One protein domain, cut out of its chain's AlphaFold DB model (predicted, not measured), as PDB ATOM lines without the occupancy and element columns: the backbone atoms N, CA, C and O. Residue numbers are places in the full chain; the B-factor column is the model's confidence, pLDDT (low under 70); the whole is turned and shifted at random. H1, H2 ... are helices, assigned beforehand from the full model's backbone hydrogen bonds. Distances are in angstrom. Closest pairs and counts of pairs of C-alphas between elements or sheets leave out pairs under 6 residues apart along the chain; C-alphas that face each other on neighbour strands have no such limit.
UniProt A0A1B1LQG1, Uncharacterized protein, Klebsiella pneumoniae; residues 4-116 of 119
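This is residues 4 to 116 of the 119 residues of an uncharacterized protein of Klebsiella pneumoniae (UniProt A0A1B1LQG1). Three helical hairpins, H1 with H2, H3 with H4 and H5 with H6, follow one another in a row, with H1, H3 and H5 in one layer and H2, H4 and H6 in the other. H1 is the longest helix, and its residues 5 to 14 stick out from the body as an arm. The printed part has 113 residues, with six named helices, H1 to H6 in order, and no named strand: the class is all helix. The whole is only just loose, close to compact, with a radius of gyration of the C-alphas of 16.2 A, and spans 62 by 26 by 19 A.

H1, residues 5 to 32, touches H2, residues 35 to 46, with residues 22 to 30 alone, closest at the C-alphas of Val 30 and Ile 38, 5.7 A; this hairpin has a shallow tilt of 17 degrees. H3, residues 59 to 66, touches H1 at Arg 31 and Ser 66, their closest C-alphas, 5.5 A apart. H4, residues 72 to 80, touches H2, with the C-alphas of Ile 39 and Val 74 closest at 5.9 A. The hairpin of H3 and H4 only just touches, with 3 pairs of C-alphas within 8 A. H5, residues 87 to 97, touches H3 at a steep tilt of 41 degrees, the closest C-alphas, Tyr 61 and Ala 89, being 4.1 A apart. H6, residues 103 to 116, forms a hairpin with H5; the C-alphas of Gln 97 and Ser 105 are closest at 5.7 A. Every O i to N i+4 pair is within hydrogen-bond range in H1 to H5, and 9 of 10 in H6.

H1 begins at C-alpha 5 (203.586, 267.838, 355.243) and is 40.9 A long; H2 is 16.4 A, H5 15.9 A and H6 20.6 A, ending at C-alpha 116 (186.600, 227.737, 339.882).

The C-alphas of Asn 4 and Glu 101, the two farthest apart, are 62.4 A apart. The printed part has no cut, and the link from H2 to H3 is long, 12 residues. The pLDDT is under 70 at residues 53, 68 and 96 to 116.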
ATOM      1  N   ASN A   4     204.491 268.898 360.010       89.31
ATOM      2  CA  ASN A   4     204.331 269.445 358.662       89.31
ATOM      3  C   ASN A   4     204.128 268.332 357.610       89.31
ATOM      4  O   ASN A   4     204.282 267.141 357.891       89.31
ATOM      5  N   LEU A   5     203.800 268.740 356.379       88.81
ATOM      6  CA  LEU A   5     203.586 267.838 355.243       88.81
ATOM      7  C   LEU A   5     204.832 267.001 354.901       88.81
ATOM      8  O   LEU A   5     204.697 265.841 354.524       88.81
ATOM      9  N   ALA A   6     206.040 267.547 355.062       91.06
ATOM     10  CA  ALA A   6     207.275 266.826 354.759       91.06
ATOM     11  C   ALA A   6     207.507 265.649 355.724       91.06
ATOM     12  O   ALA A   6     207.857 264.555 355.282       91.06
ATOM     13  N   GLU A   7     207.245 265.834 357.021       90.69
ATOM     14  CA  GLU A   7     207.290 264.757 358.018       90.69
ATOM     15  C   GLU A   7     206.244 263.674 357.732       90.69
ATOM     16  O   GLU A   7     206.546 262.481 357.827       90.69
ATOM     17  N   TYR A   8     205.031 264.070 357.330       90.44
ATOM     18  CA  TYR A   8     203.990 263.125 356.925       90.44
ATOM     19  C   TYR A   8     204.435 262.286 355.719       90.44
ATOM     20  O   TYR A   8     204.429 261.057 355.798       90.44
ATOM     21  N   LEU A   9     204.897 262.929 354.640       91.88
ATOM     22  CA  LEU A   9     205.352 262.249 353.422       91.88
ATOM     23  C   LEU A   9     206.554 261.330 353.682       91.88
ATOM     24  O   LEU A   9     206.604 260.217 353.159       91.88
ATOM     25  N   GLN A  10     207.500 261.745 354.530       92.62
ATOM     26  CA  GLN A  10     208.603 260.878 354.947       92.62
ATOM     27  C   GLN A  10     208.118 259.656 355.733       92.62
ATOM     28  O   GLN A  10     208.656 258.565 355.545       92.62
ATOM     29  N   SER A  11     207.116 259.810 356.602       89.06
ATOM     30  CA  SER A  11     206.545 258.676 357.336       89.06
ATOM     31  C   SER A  11     205.854 257.679 356.402       89.06
ATOM     32  O   SER A  11     206.094 256.480 356.528       89.06
ATOM     33  N   GLN A  12     205.103 258.166 355.406       89.38
ATOM     34  CA  GLN A  12     204.443 257.324 354.405       89.38
ATOM     35  C   GLN A  12     205.469 256.544 353.584       89.38
ATOM     36  O   GLN A  12     205.372 255.326 353.454       89.38
ATOM     37  N   ARG A  13     206.538 257.211 353.138       89.31
ATOM     38  CA  ARG A  13     207.621 256.559 352.396       89.31
ATOM     39  C   ARG A  13     208.306 255.451 353.203       89.31
ATOM     40  O   ARG A  13     208.596 254.391 352.657       89.31
ATOM     41  N   LYS A  14     208.535 255.662 354.504       90.06
ATOM     42  CA  LYS A  14     209.102 254.626 355.388       90.06
ATOM     43  C   LYS A  14     208.178 253.415 355.523       90.06
ATOM     44  O   LYS A  14     208.670 252.289 355.539       90.06
ATOM     45  N   ILE A  15     206.864 253.635 355.606       86.88
ATOM     46  CA  ILE A  15     205.863 252.561 355.661       86.88
ATOM     47  C   ILE A  15     205.879 251.759 354.356       86.88
ATOM     48  O   ILE A  15     206.011 250.536 354.399       86.88
ATOM     49  N   GLU A  16     205.846 252.432 353.205       86.94
ATOM     50  CA  GLU A  16     205.914 251.774 351.894       86.94
ATOM     51  C   GLU A  16     207.210 250.970 351.711       86.94
ATOM     52  O   GLU A  16     207.191 249.841 351.219       86.94
ATOM     53  N   GLU A  17     208.357 251.523 352.112       88.94
ATOM     54  CA  GLU A  17     209.642 250.825 352.037       88.94
ATOM     55  C   GLU A  17     209.677 249.593 352.951       88.94
ATOM     56  O   GLU A  17     210.179 248.543 352.542       88.94
ATOM     57  N   ALA A  18     209.117 249.679 354.161       87.88
ATOM     58  CA  ALA A  18     209.006 248.539 355.067       87.88
ATOM     59  C   ALA A  18     208.090 247.441 354.500       87.88
ATOM     60  O   ALA A  18     208.457 246.264 354.526       87.88
ATOM     61  N   GLN A  19     206.947 247.816 353.916       85.88
ATOM     62  CA  GLN A  19     206.038 246.883 353.244       85.88
ATOM     63  C   GLN A  19     206.712 246.197 352.049       85.88
ATOM     64  O   GLN A  19     206.643 244.975 351.923       85.88
ATOM     65  N   LYS A  20     207.448 246.944 351.213       87.06
ATOM     66  CA  LYS A  20     208.226 246.377 350.095       87.06
ATOM     67  C   LYS A  20     209.266 245.365 350.569       87.06
ATOM     68  O   LYS A  20     209.421 244.314 349.946       87.06
ATOM     69  N   ARG A  21     209.967 245.649 351.672       88.88
ATOM     70  CA  ARG A  21     210.942 244.715 352.262       88.88
ATOM     71  C   ARG A  21     210.272 243.430 352.737       88.88
ATOM     72  O   ARG A  21     210.754 242.355 352.391       88.88
ATOM     73  N   LYS A  22     209.152 243.531 353.459       88.19
ATOM     74  CA  LYS A  22     208.381 242.363 353.909       88.19
ATOM     75  C   LYS A  22     207.867 241.529 352.736       88.19
ATOM     76  O   LYS A  22     208.029 240.316 352.745       88.19
ATOM     77  N   LEU A  23     207.335 242.166 351.692       87.81
ATOM     78  CA  LEU A  23     206.896 241.469 350.479       87.81
ATOM     79  C   LEU A  23     208.048 240.729 349.797       87.81
ATOM     80  O   LEU A  23     207.895 239.573 349.421       87.81
ATOM     81  N   ASN A  24     209.214 241.358 349.655       88.81
ATOM     82  CA  ASN A  24     210.378 240.688 349.075       88.81
ATOM     83  C   ASN A  24     210.848 239.500 349.923       88.81
ATOM     84  O   ASN A  24     211.220 238.475 349.359       88.81
ATOM     85  N   LEU A  25     210.789 239.616 351.253       90.88
ATOM     86  CA  LEU A  25     211.067 238.500 352.152       90.88
ATOM     87  C   LEU A  25     210.071 237.358 351.922       90.88
ATOM     88  O   LEU A  25     210.493 236.234 351.685       90.88
ATOM     89  N   LEU A  26     208.769 237.656 351.881       89.75
ATOM     90  CA  LEU A  26     207.734 236.655 351.626       89.75
ATOM     91  C   LEU A  26     207.953 235.933 350.298       89.75
ATOM     92  O   LEU A  26     207.822 234.716 350.249       89.75
ATOM     93  N   LYS A  27     208.334 236.644 349.229       89.75
ATOM     94  CA  LYS A  27     208.649 236.010 347.935       89.75
ATOM     95  C   LYS A  27     209.757 234.970 348.067       89.75
ATOM     96  O   LYS A  27     209.664 233.900 347.474       89.75
ATOM     97  N   LEU A  28     210.805 235.290 348.824       90.00
ATOM     98  CA  LEU A  28     211.915 234.372 349.077       90.00
ATOM     99  C   LEU A  28     211.469 233.189 349.942       90.00
ATOM    100  O   LEU A  28     211.809 232.052 349.624       90.00
ATOM    101  N   THR A  29     210.674 233.444 350.983       91.81
ATOM    102  CA  THR A  29     210.151 232.410 351.882       91.81
ATOM    103  C   THR A  29     209.209 231.451 351.159       91.81
ATOM    104  O   THR A  29     209.372 230.250 351.289       91.81
ATOM    105  N   VAL A  30     208.287 231.933 350.321       88.50
ATOM    106  CA  VAL A  30     207.393 231.061 349.533       88.50
ATOM    107  C   VAL A  30     208.167 230.166 348.557       88.50
ATOM    108  O   VAL A  30     207.763 229.034 348.294       88.50
ATOM    109  N   ARG A  31     209.299 230.643 348.031       87.81
ATOM    110  CA  ARG A  31     210.129 229.874 347.093       87.81
ATOM    111  C   ARG A  31     210.996 228.815 347.757       87.81
ATOM    112  O   ARG A  31     211.188 227.756 347.171       87.81
ATOM    113  N   ASN A  32     211.559 229.125 348.920       88.12
ATOM    114  CA  ASN A  32     212.659 228.340 349.485       88.12
ATOM    115  C   ASN A  32     212.393 227.820 350.899       88.12
ATOM    116  O   ASN A  32     213.128 226.950 351.357       88.12
ATOM    117  N   GLY A  33     211.413 228.391 351.594       85.94
ATOM    118  CA  GLY A  33     211.110 228.072 352.979       85.94
ATOM    119  C   GLY A  33     210.237 226.833 353.122       85.94
ATOM    120  O   GLY A  33     209.610 226.364 352.166       85.94
ATOM    121  N   ASP A  34     210.199 226.308 354.339       85.94
ATOM    122  CA  ASP A  34     209.262 225.260 354.714       85.94
ATOM    123  C   ASP A  34     207.851 225.813 354.987       85.94
ATOM    124  O   ASP A  34     207.602 227.018 355.034       85.94
ATOM    125  N   GLU A  35     206.891 224.910 355.159       81.75
ATOM    126  CA  GLU A  35     205.490 225.257 355.393       81.75
ATOM    127  C   GLU A  35     205.291 226.177 356.611       81.75
ATOM    128  O   GLU A  35     204.513 227.130 356.555       81.75
ATOM    129  N   ARG A  36     206.027 225.944 357.707       86.44
ATOM    130  CA  ARG A  36     205.902 226.734 358.940       86.44
ATOM    131  C   ARG A  36     206.464 228.133 358.747       86.44
ATOM    132  O   ARG A  36     205.859 229.098 359.213       86.44
ATOM    133  N   GLU A  37     207.588 228.247 358.049       90.62
ATOM    134  CA  GLU A  37     208.188 229.527 357.678       90.62
ATOM    135  C   GLU A  37     207.245 230.334 356.782       90.62
ATOM    136  O   GLU A  37     207.049 231.531 357.008       90.62
ATOM    137  N   ILE A  38     206.600 229.678 355.813       89.62
ATOM    138  CA  ILE A  38     205.622 230.308 354.920       89.62
ATOM    139  C   ILE A  38     204.398 230.793 355.704       89.62
ATOM    140  O   ILE A  38     204.003 231.949 355.550       89.62
ATOM    141  N   ILE A  39     203.819 229.962 356.578       87.94
ATOM    142  CA  ILE A  39     202.671 230.345 357.418       87.94
ATOM    143  C   ILE A  39     203.022 231.546 358.300       87.94
ATOM    144  O   ILE A  39     202.274 232.526 358.335       87.94
ATOM    145  N   ALA A  40     204.168 231.503 358.983       90.31
ATOM    146  CA  ALA A  40     204.612 232.593 359.846       90.31
ATOM    147  C   ALA A  40     204.797 233.899 359.057       90.31
ATOM    148  O   ALA A  40     204.330 234.955 359.492       90.31
ATOM    149  N   ALA A  41     205.413 233.825 357.872       90.38
ATOM    150  CA  ALA A  41     205.603 234.978 357.003       90.38
ATOM    151  C   ALA A  41     204.269 235.559 356.508       90.38
ATOM    152  O   ALA A  41     204.104 236.776 356.506       90.38
ATOM    153  N   LEU A  42     203.301 234.715 356.135       87.88
ATOM    154  CA  LEU A  42     201.972 235.152 355.694       87.88
ATOM    155  C   LEU A  42     201.185 235.838 356.820       87.88
ATOM    156  O   LEU A  42     200.557 236.869 356.581       87.88
ATOM    157  N   ILE A  43     201.249 235.316 358.048       87.19
ATOM    158  CA  ILE A  43     200.595 235.926 359.217       87.19
ATOM    159  C   ILE A  43     201.208 237.298 359.532       87.19
ATOM    160  O   ILE A  43     200.467 238.270 359.697       87.19
ATOM    161  N   ASP A  44     202.542 237.401 359.573       87.38
ATOM    162  CA  ASP A  44     203.235 238.675 359.835       87.38
ATOM    163  C   ASP A  44     202.878 239.741 358.791       87.38
ATOM    164  O   ASP A  44     202.701 240.918 359.107       87.38
ATOM    165  N   ILE A  45     202.721 239.328 357.537       85.81
ATOM    166  CA  ILE A  45     202.334 240.223 356.456       85.81
ATOM    167  C   ILE A  45     200.858 240.616 356.521       85.81
ATOM    168  O   ILE A  45     200.542 241.785 356.285       85.81
ATOM    169  N   GLY A  46     199.963 239.691 356.873       80.56
ATOM    170  CA  GLY A  46     198.536 239.969 357.020       80.56
ATOM    171  C   GLY A  46     198.279 241.069 358.052       80.56
ATOM    172  O   GLY A  46     197.424 241.929 357.847       80.56
ATOM    173  N   ALA A  47     199.104 241.128 359.101       79.31
ATOM    174  CA  ALA A  47     199.061 242.181 360.114       79.31
ATOM    175  C   ALA A  47     199.470 243.578 359.599       79.31
ATOM    176  O   ALA A  47     199.198 244.579 360.260       79.31
ATOM    177  N   THR A  48     200.109 243.682 358.427       77.31
ATOM    178  CA  THR A  48     200.588 244.965 357.870       77.31
ATOM    179  C   THR A  48     199.604 245.670 356.939       77.31
ATOM    180  O   THR A  48     199.899 246.774 356.478       77.31
ATOM    181  N   GLY A  49     198.444 245.059 356.664       71.56
ATOM    182  CA  GLY A  49     197.391 245.658 355.836       71.56
ATOM    183  C   GLY A  49     197.753 245.802 354.354       71.56
ATOM    184  O   GLY A  49     197.175 246.638 353.663       71.56
ATOM    185  N   VAL A  50     198.722 245.026 353.863       79.00
ATOM    186  CA  VAL A  50     199.114 245.027 352.448       79.00
ATOM    187  C   VAL A  50     197.980 244.477 351.578       79.00
ATOM    188  O   VAL A  50     197.432 243.412 351.857       79.00
ATOM    189  N   ASP A  51     197.659 245.186 350.493       76.06
ATOM    190  CA  ASP A  51     196.689 244.727 349.495       76.06
ATOM    191  C   ASP A  51     197.358 243.798 348.472       76.06
ATOM    192  O   ASP A  51     198.030 244.233 347.533       76.06
ATOM    193  N   PHE A  52     197.155 242.491 348.643       75.06
ATOM    194  CA  PHE A  52     197.728 241.468 347.767       75.06
ATOM    195  C   PHE A  52     197.187 241.498 346.339       75.06
ATOM    196  O   PHE A  52     197.862 241.003 345.434       75.06
ATOM    197  N   LYS A  53     196.034 242.136 346.098       69.56
ATOM    198  CA  LYS A  53     195.496 242.313 344.741       69.56
ATOM    199  C   LYS A  53     196.392 243.173 343.858       69.56
ATOM    200  O   LYS A  53     196.352 243.039 342.642       69.56
ATOM    201  N   GLN A  54     197.182 244.057 344.462       70.44
ATOM    202  CA  GLN A  54     198.074 244.966 343.742       70.44
ATOM    203  C   GLN A  54     199.458 244.355 343.500       70.44
ATOM    204  O   GLN A  54     200.306 244.965 342.849       70.44
ATOM    205  N   THR A  55     199.714 243.153 344.023       75.94
ATOM    206  CA  THR A  55     200.992 242.476 343.823       75.94
ATOM    207  C   THR A  55     200.984 241.730 342.491       75.94
ATOM    208  O   THR A  55     200.063 240.980 342.190       75.94
ATOM    209  N   SER A  56     202.028 241.921 341.682       77.38
ATOM    210  CA  SER A  56     202.218 241.199 340.412       77.38
ATOM    211  C   SER A  56     202.821 239.803 340.587       77.38
ATOM    212  O   SER A  56     203.085 239.111 339.607       77.38
ATOM    213  N   PHE A  57     203.117 239.413 341.826       83.75
ATOM    214  CA  PHE A  57     203.798 238.166 342.133       83.75
ATOM    215  C   PHE A  57     202.774 237.099 342.474       83.75
ATOM    216  O   PHE A  57     201.984 237.299 343.386       83.75
ATOM    217  N   ASP A  58     202.819 235.963 341.787       85.69
ATOM    218  CA  ASP A  58     201.886 234.878 342.049       85.69
ATOM    219  C   ASP A  58     202.379 233.956 343.171       85.69
ATOM    220  O   ASP A  58     203.013 232.929 342.924       85.69
ATOM    221  N   TYR A  59     202.078 234.322 344.422       86.62
ATOM    222  CA  TYR A  59     202.477 233.519 345.583       86.62
ATOM    223  C   TYR A  59     201.868 232.107 345.570       86.62
ATOM    224  O   TYR A  59     202.493 231.188 346.092       86.62
ATOM    225  N   ILE A  60     200.691 231.903 344.964       84.19
ATOM    226  CA  ILE A  60     200.054 230.577 344.898       84.19
ATOM    227  C   ILE A  60     200.796 229.690 343.890       84.19
ATOM    228  O   ILE A  60     201.131 228.547 344.203       84.19
ATOM    229  N   TYR A  61     201.114 230.216 342.703       85.69
ATOM    230  CA  TYR A  61     201.924 229.496 341.715       85.69
ATOM    231  C   TYR A  61     203.297 229.112 342.264       85.69
ATOM    232  O   TYR A  61     203.763 227.984 342.075       85.69
ATOM    233  N   GLU A  62     203.959 230.063 342.913       87.56
ATOM    234  CA  GLU A  62     205.304 229.879 343.451       87.56
ATOM    235  C   GLU A  62     205.295 228.822 344.550       87.56
ATOM    236  O   GLU A  62     206.124 227.916 344.516       87.56
ATOM    237  N   TYR A  63     204.283 228.845 345.423       85.31
ATOM    238  CA  TYR A  63     204.087 227.814 346.431       85.31
ATOM    239  C   TYR A  63     203.896 226.421 345.818       85.31
ATOM    240  O   TYR A  63     204.616 225.491 346.165       85.31
ATOM    241  N   PHE A  64     202.998 226.246 344.842       82.38
ATOM    242  CA  PHE A  64     202.831 224.944 344.173       82.38
ATOM    243  C   PHE A  64     204.085 224.480 343.422       82.38
ATOM    244  O   PHE A  64     204.293 223.280 343.201       82.38
ATOM    245  N   SER A  65     204.921 225.426 342.999       82.81
ATOM    246  CA  SER A  65     206.170 225.143 342.304       82.81
ATOM    247  C   SER A  65     207.264 224.651 343.242       82.81
ATOM    248  O   SER A  65     207.971 223.715 342.873       82.81
ATOM    249  N   SER A  66     207.401 225.258 344.419       79.38
ATOM    250  CA  SER A  66     208.429 224.921 345.407       79.38
ATOM    251  C   SER A  66     208.022 223.763 346.320       79.38
ATOM    252  O   SER A  66     208.874 222.992 346.769       79.38
ATOM    253  N   ALA A  67     206.725 223.602 346.580       73.00
ATOM    254  CA  ALA A  67     206.238 222.674 347.583       73.00
ATOM    255  C   ALA A  67     206.395 221.203 347.163       73.00
ATOM    256  O   ALA A  67     206.005 220.769 346.071       73.00
ATOM    257  N   ARG A  68     206.926 220.396 348.089       67.88
ATOM    258  CA  ARG A  68     206.914 218.928 347.983       67.88
ATOM    259  C   ARG A  68     205.534 218.355 348.309       67.88
ATOM    260  O   ARG A  68     205.134 217.371 347.697       67.88
ATOM    261  N   ILE A  69     204.814 218.989 349.236       72.00
ATOM    262  CA  ILE A  69     203.442 218.667 349.645       72.00
ATOM    263  C   ILE A  69     202.656 219.973 349.708       72.00
ATOM    264  O   ILE A  69     203.160 220.972 350.209       72.00
ATOM    265  N   ILE A  70     201.434 219.953 349.187       73.75
ATOM    266  CA  ILE A  70     200.550 221.112 349.186       73.75
ATOM    267  C   ILE A  70     199.803 221.178 350.523       73.75
ATOM    268  O   ILE A  70     198.886 220.392 350.753       73.75
ATOM    269  N   ASP A  71     200.191 222.117 351.382       77.56
ATOM    270  CA  ASP A  71     199.484 222.397 352.635       77.56
ATOM    271  C   ASP A  71     198.239 223.284 352.443       77.56
ATOM    272  O   ASP A  71     198.273 224.315 351.761       77.56
ATOM    273  N   VAL A  72     197.137 222.877 353.077       72.94
ATOM    274  CA  VAL A  72     195.828 223.544 353.009       72.94
ATOM    275  C   VAL A  72     195.819 224.875 353.741       72.94
ATOM    276  O   VAL A  72     195.217 225.830 353.249       72.94
ATOM    277  N   LEU A  73     196.460 224.958 354.905       77.62
ATOM    278  CA  LEU A  73     196.461 226.165 355.718       77.62
ATOM    279  C   LEU A  73     197.179 227.300 354.981       77.62
ATOM    280  O   LEU A  73     196.652 228.414 354.928       77.62
ATOM    281  N   VAL A  74     198.309 227.010 354.327       82.00
ATOM    282  CA  VAL A  74     199.015 227.978 353.467       82.00
ATOM    283  C   VAL A  74     198.090 228.535 352.383       82.00
ATOM    284  O   VAL A  74     198.031 229.747 352.163       82.00
ATOM    285  N   ILE A  75     197.312 227.675 351.725       78.06
ATOM    286  CA  ILE A  75     196.410 228.102 350.648       78.06
ATOM    287  C   ILE A  75     195.241 228.906 351.188       78.06
ATOM    288  O   ILE A  75     194.912 229.948 350.623       78.06
ATOM    289  N   MET A  76     194.619 228.464 352.282       77.50
ATOM    290  CA  MET A  76     193.532 229.209 352.914       77.50
ATOM    291  C   MET A  76     193.995 230.614 353.308       77.50
ATOM    292  O   MET A  76     193.262 231.578 353.087       77.50
ATOM    293  N   LEU A  77     195.222 230.757 353.816       80.88
ATOM    294  CA  LEU A  77     195.815 232.060 354.119       80.88
ATOM    295  C   LEU A  77     195.983 232.913 352.855       80.88
ATOM    296  O   LEU A  77     195.491 234.042 352.822       80.88
ATOM    297  N   LEU A  78     196.584 232.379 351.789       81.19
ATOM    298  CA  LEU A  78     196.745 233.099 350.516       81.19
ATOM    299  C   LEU A  78     195.394 233.535 349.918       81.19
ATOM    300  O   LEU A  78     195.236 234.679 349.482       81.19
ATOM    301  N   LEU A  79     194.384 232.664 349.961       77.75
ATOM    302  CA  LEU A  79     193.033 232.961 349.480       77.75
ATOM    303  C   LEU A  79     192.306 234.002 350.342       77.75
ATOM    304  O   LEU A  79     191.564 234.827 349.790       77.75
ATOM    305  N   ASN A  80     192.507 233.983 351.665       79.31
ATOM    306  CA  ASN A  80     191.952 234.962 352.606       79.31
ATOM    307  C   ASN A  80     192.566 236.349 352.422       79.31
ATOM    308  O   ASN A  80     191.859 237.351 352.520       79.31
ATOM    309  N   MET A  81     193.843 236.419 352.048       78.31
ATOM    310  CA  MET A  81     194.488 237.675 351.665       78.31
ATOM    311  C   MET A  81     193.999 238.223 350.313       78.31
ATOM    312  O   MET A  81     194.478 239.260 349.867       78.31
ATOM    313  N   LYS A  82     193.025 237.566 349.660       76.56
ATOM    314  CA  LYS A  82     192.491 237.935 348.337       76.56
ATOM    315  C   LYS A  82     193.573 237.957 347.253       76.56
ATOM    316  O   LYS A  82     193.504 238.772 346.332       76.56
ATOM    317  N   HIS A  83     194.553 237.063 347.365       76.38
ATOM    318  CA  HIS A  83     195.600 236.916 346.371       76.38
ATOM    319  C   HIS A  83     195.011 236.512 345.000       76.38
ATOM    320  O   HIS A  83     194.174 235.604 344.963       76.38
ATOM    321  N   PRO A  84     195.412 237.152 343.883       71.38
ATOM    322  CA  PRO A  84     194.951 236.763 342.553       71.38
ATOM    323  C   PRO A  84     195.460 235.369 342.170       71.38
ATOM    324  O   PRO A  84     196.593 234.999 342.466       71.38
ATOM    325  N   LEU A  85     194.616 234.592 341.500       74.94
ATOM    326  CA  LEU A  85     194.966 233.273 340.975       74.94
ATOM    327  C   LEU A  85     195.357 233.403 339.504       74.94
ATOM    328  O   LEU A  85     194.547 233.881 338.710       74.94
ATOM    329  N   SER A  86     196.566 232.969 339.130       81.31
ATOM    330  CA  SER A  86     196.926 232.858 337.712       81.31
ATOM    331  C   SER A  86     196.550 231.502 337.128       81.31
ATOM    332  O   SER A  86     196.533 230.481 337.815       81.31
ATOM    333  N   GLU A  87     196.365 231.470 335.811       80.12
ATOM    334  CA  GLU A  87     196.200 230.237 335.037       80.12
ATOM    335  C   GLU A  87     197.354 229.238 335.259       80.12
ATOM    336  O   GLU A  87     197.153 228.023 335.268       80.12
ATOM    337  N   GLY A  88     198.574 229.736 335.492       82.00
ATOM    338  CA  GLY A  88     199.728 228.901 335.814       82.00
ATOM    339  C   GLY A  88     199.565 228.175 337.149       82.00
ATOM    340  O   GLY A  88     199.898 226.990 337.243       82.00
ATOM    341  N   ALA A  89     199.039 228.858 338.171       79.81
ATOM    342  CA  ALA A  89     198.760 228.260 339.476       79.81
ATOM    343  C   ALA A  89     197.716 227.142 339.352       79.81
ATOM    344  O   ALA A  89     197.907 226.056 339.897       79.81
ATOM    345  N   ILE A  90     196.668 227.381 338.559       77.19
ATOM    346  CA  ILE A  90     195.606 226.408 338.274       77.19
ATOM    347  C   ILE A  90     196.189 225.154 337.614       77.19
ATOM    348  O   ILE A  90     196.016 224.043 338.112       77.19
ATOM    349  N   LYS A  91     196.960 225.323 336.534       79.88
ATOM    350  CA  LYS A  91     197.606 224.209 335.818       79.88
ATOM    351  C   LYS A  91     198.517 223.380 336.724       79.88
ATOM    352  O   LYS A  91     198.506 222.154 336.644       79.88
ATOM    353  N   LYS A  92     199.290 224.028 337.602       78.44
ATOM    354  CA  LYS A  92     200.148 223.322 338.567       78.44
ATOM    355  C   LYS A  92     199.358 222.562 339.623       78.44
ATOM    356  O   LYS A  92     199.782 221.469 339.985       78.44
ATOM    357  N   ALA A  93     198.234 223.104 340.087       74.81
ATOM    358  CA  ALA A  93     197.353 222.389 341.002       74.81
ATOM    359  C   ALA A  93     196.864 221.076 340.366       74.81
ATOM    360  O   ALA A  93     197.075 220.013 340.946       74.81
ATOM    361  N   TYR A  94     196.332 221.120 339.138       71.31
ATOM    362  CA  TYR A  94     195.899 219.912 338.420       71.31
ATOM    363  C   TYR A  94     197.037 218.920 338.169       71.31
ATOM    364  O   TYR A  94     196.860 217.727 338.387       71.31
ATOM    365  N   ALA A  95     198.224 219.390 337.771       72.69
ATOM    366  CA  ALA A  95     199.375 218.513 337.544       72.69
ATOM    367  C   ALA A  95     199.813 217.751 338.808       72.69
ATOM    368  O   ALA A  95     200.396 216.681 338.707       72.69
ATOM    369  N   ARG A  96     199.524 218.279 340.003       67.00
ATOM    370  CA  ARG A  96     199.809 217.599 341.272       67.00
ATOM    371  C   ARG A  96     198.688 216.651 341.719       67.00
ATOM    372  O   ARG A  96     198.934 215.863 342.628       67.00
ATOM    373  N   GLN A  97     197.496 216.680 341.100       60.31
ATOM    374  CA  GLN A  97     196.431 215.692 341.369       60.31
ATOM    375  C   GLN A  97     196.841 214.278 340.957       60.31
ATOM    376  O   GLN A  97     196.469 213.323 341.630       60.31
ATOM    377  N   SER A  98     197.611 214.139 339.875       53.72
ATOM    378  CA  SER A  98     198.024 212.834 339.349       53.72
ATOM    379  C   SER A  98     199.116 212.143 340.170       53.72
ATOM    380  O   SER A  98     199.359 210.958 339.960       53.72
ATOM    381  N   ASP A  99     199.764 212.851 341.103       54.81
ATOM    382  CA  ASP A  99     201.019 212.401 341.716       54.81
ATOM    383  C   ASP A  99     200.884 211.657 343.068       54.81
ATOM    384  O   ASP A  99     201.906 211.171 343.554       54.81
ATOM    385  N   SER A 100     199.707 211.509 343.718       50.62
ATOM    386  CA  SER A 100     199.598 210.617 344.908       50.62
ATOM    387  C   SER A 100     198.195 210.345 345.487       50.62
ATOM    388  O   SER A 100     197.379 211.261 345.564       50.62
ATOM    389  N   GLU A 101     198.050 209.120 346.020       53.38
ATOM    390  CA  GLU A 101     197.068 208.536 346.964       53.38
ATOM    391  C   GLU A 101     195.954 209.442 347.534       53.38
ATOM    392  O   GLU A 101     196.192 210.509 348.104       53.38
ATOM    393  N   GLU A 102     194.731 208.908 347.425       51.41
ATOM    394  CA  GLU A 102     193.359 209.374 347.723       51.41
ATOM    395  C   GLU A 102     193.156 210.529 348.725       51.41
ATOM    396  O   GLU A 102     192.232 211.324 348.557       51.41
ATOM    397  N   SER A 103     194.028 210.706 349.720       47.12
ATOM    398  CA  SER A 103     193.959 211.832 350.662       47.12
ATOM    399  C   SER A 103     194.410 213.169 350.054       47.12
ATOM    400  O   SER A 103     193.855 214.206 350.409       47.12
ATOM    401  N   ARG A 104     195.365 213.194 349.104       52.44
ATOM    402  CA  ARG A 104     195.783 214.451 348.432       52.44
ATOM    403  C   ARG A 104     194.791 214.910 347.359       52.44
ATOM    404  O   ARG A 104     194.664 216.111 347.120       52.44
ATOM    405  N   SER A 105     194.041 213.975 346.771       53.06
ATOM    406  CA  SER A 105     193.042 214.264 345.735       53.06
ATOM    407  C   SER A 105     191.886 215.120 346.258       53.06
ATOM    408  O   SER A 105     191.472 216.050 345.575       53.06
ATOM    409  N   ALA A 106     191.393 214.867 347.477       56.16
ATOM    410  CA  ALA A 106     190.293 215.642 348.058       56.16
ATOM    411  C   ALA A 106     190.673 217.115 348.296       56.16
ATOM    412  O   ALA A 106     189.866 218.014 348.057       56.16
ATOM    413  N   TYR A 107     191.916 217.376 348.712       61.00
ATOM    414  CA  TYR A 107     192.394 218.734 348.969       61.00
ATOM    415  C   TYR A 107     192.615 219.522 347.691       61.00
ATOM    416  O   TYR A 107     192.179 220.667 347.605       61.00
ATOM    417  N   ILE A 108     193.241 218.916 346.682       61.00
ATOM    418  CA  ILE A 108     193.430 219.599 345.404       61.00
ATOM    419  C   ILE A 108     192.084 219.830 344.719       61.00
ATOM    420  O   ILE A 108     191.884 220.911 344.178       61.00
ATOM    421  N   SER A 109     191.129 218.902 344.817       62.81
ATOM    422  CA  SER A 109     189.760 219.153 344.357       62.81
ATOM    423  C   SER A 109     189.089 220.299 345.116       62.81
ATOM    424  O   SER A 109     188.491 221.142 344.472       62.81
ATOM    425  N   LEU A 110     189.238 220.417 346.444       63.97
ATOM    426  CA  LEU A 110     188.709 221.561 347.208       63.97
ATOM    427  C   LEU A 110     189.349 222.891 346.771       63.97
ATOM    428  O   LEU A 110     188.671 223.913 346.671       63.97
ATOM    429  N   ILE A 111     190.658 222.879 346.515       65.19
ATOM    430  CA  ILE A 111     191.413 224.032 346.019       65.19
ATOM    431  C   ILE A 111     190.899 224.418 344.632       65.19
ATOM    432  O   ILE A 111     190.540 225.573 344.435       65.19
ATOM    433  N   VAL A 112     190.793 223.461 343.709       63.88
ATOM    434  CA  VAL A 112     190.247 223.651 342.358       63.88
ATOM    435  C   VAL A 112     188.806 224.158 342.413       63.88
ATOM    436  O   VAL A 112     188.517 225.186 341.815       63.88
ATOM    437  N   ASP A 113     187.933 223.547 343.210       65.62
ATOM    438  CA  ASP A 113     186.547 223.988 343.413       65.62
ATOM    439  C   ASP A 113     186.472 225.434 343.916       65.62
ATOM    440  O   ASP A 113     185.604 226.209 343.516       65.62
ATOM    441  N   THR A 114     187.367 225.807 344.834       64.06
ATOM    442  CA  THR A 114     187.428 227.164 345.395       64.06
ATOM    443  C   THR A 114     187.984 228.167 344.382       64.06
ATOM    444  O   THR A 114     187.590 229.335 344.391       64.06
ATOM    445  N   ILE A 115     188.894 227.722 343.513       62.59
ATOM    446  CA  ILE A 115     189.440 228.487 342.391       62.59
ATOM    447  C   ILE A 115     188.349 228.729 341.340       62.59
ATOM    448  O   ILE A 115     188.135 229.878 340.960       62.59
ATOM    449  N   GLU A 116     187.644 227.679 340.912       59.59
ATOM    450  CA  GLU A 116     186.600 227.737 339.882       59.59
ATOM    451  C   GLU A 116     185.406 228.590 340.325       59.59
ATOM    452  O   GLU A 116     184.921 229.400 339.548       59.59
TER     453      GLU A 116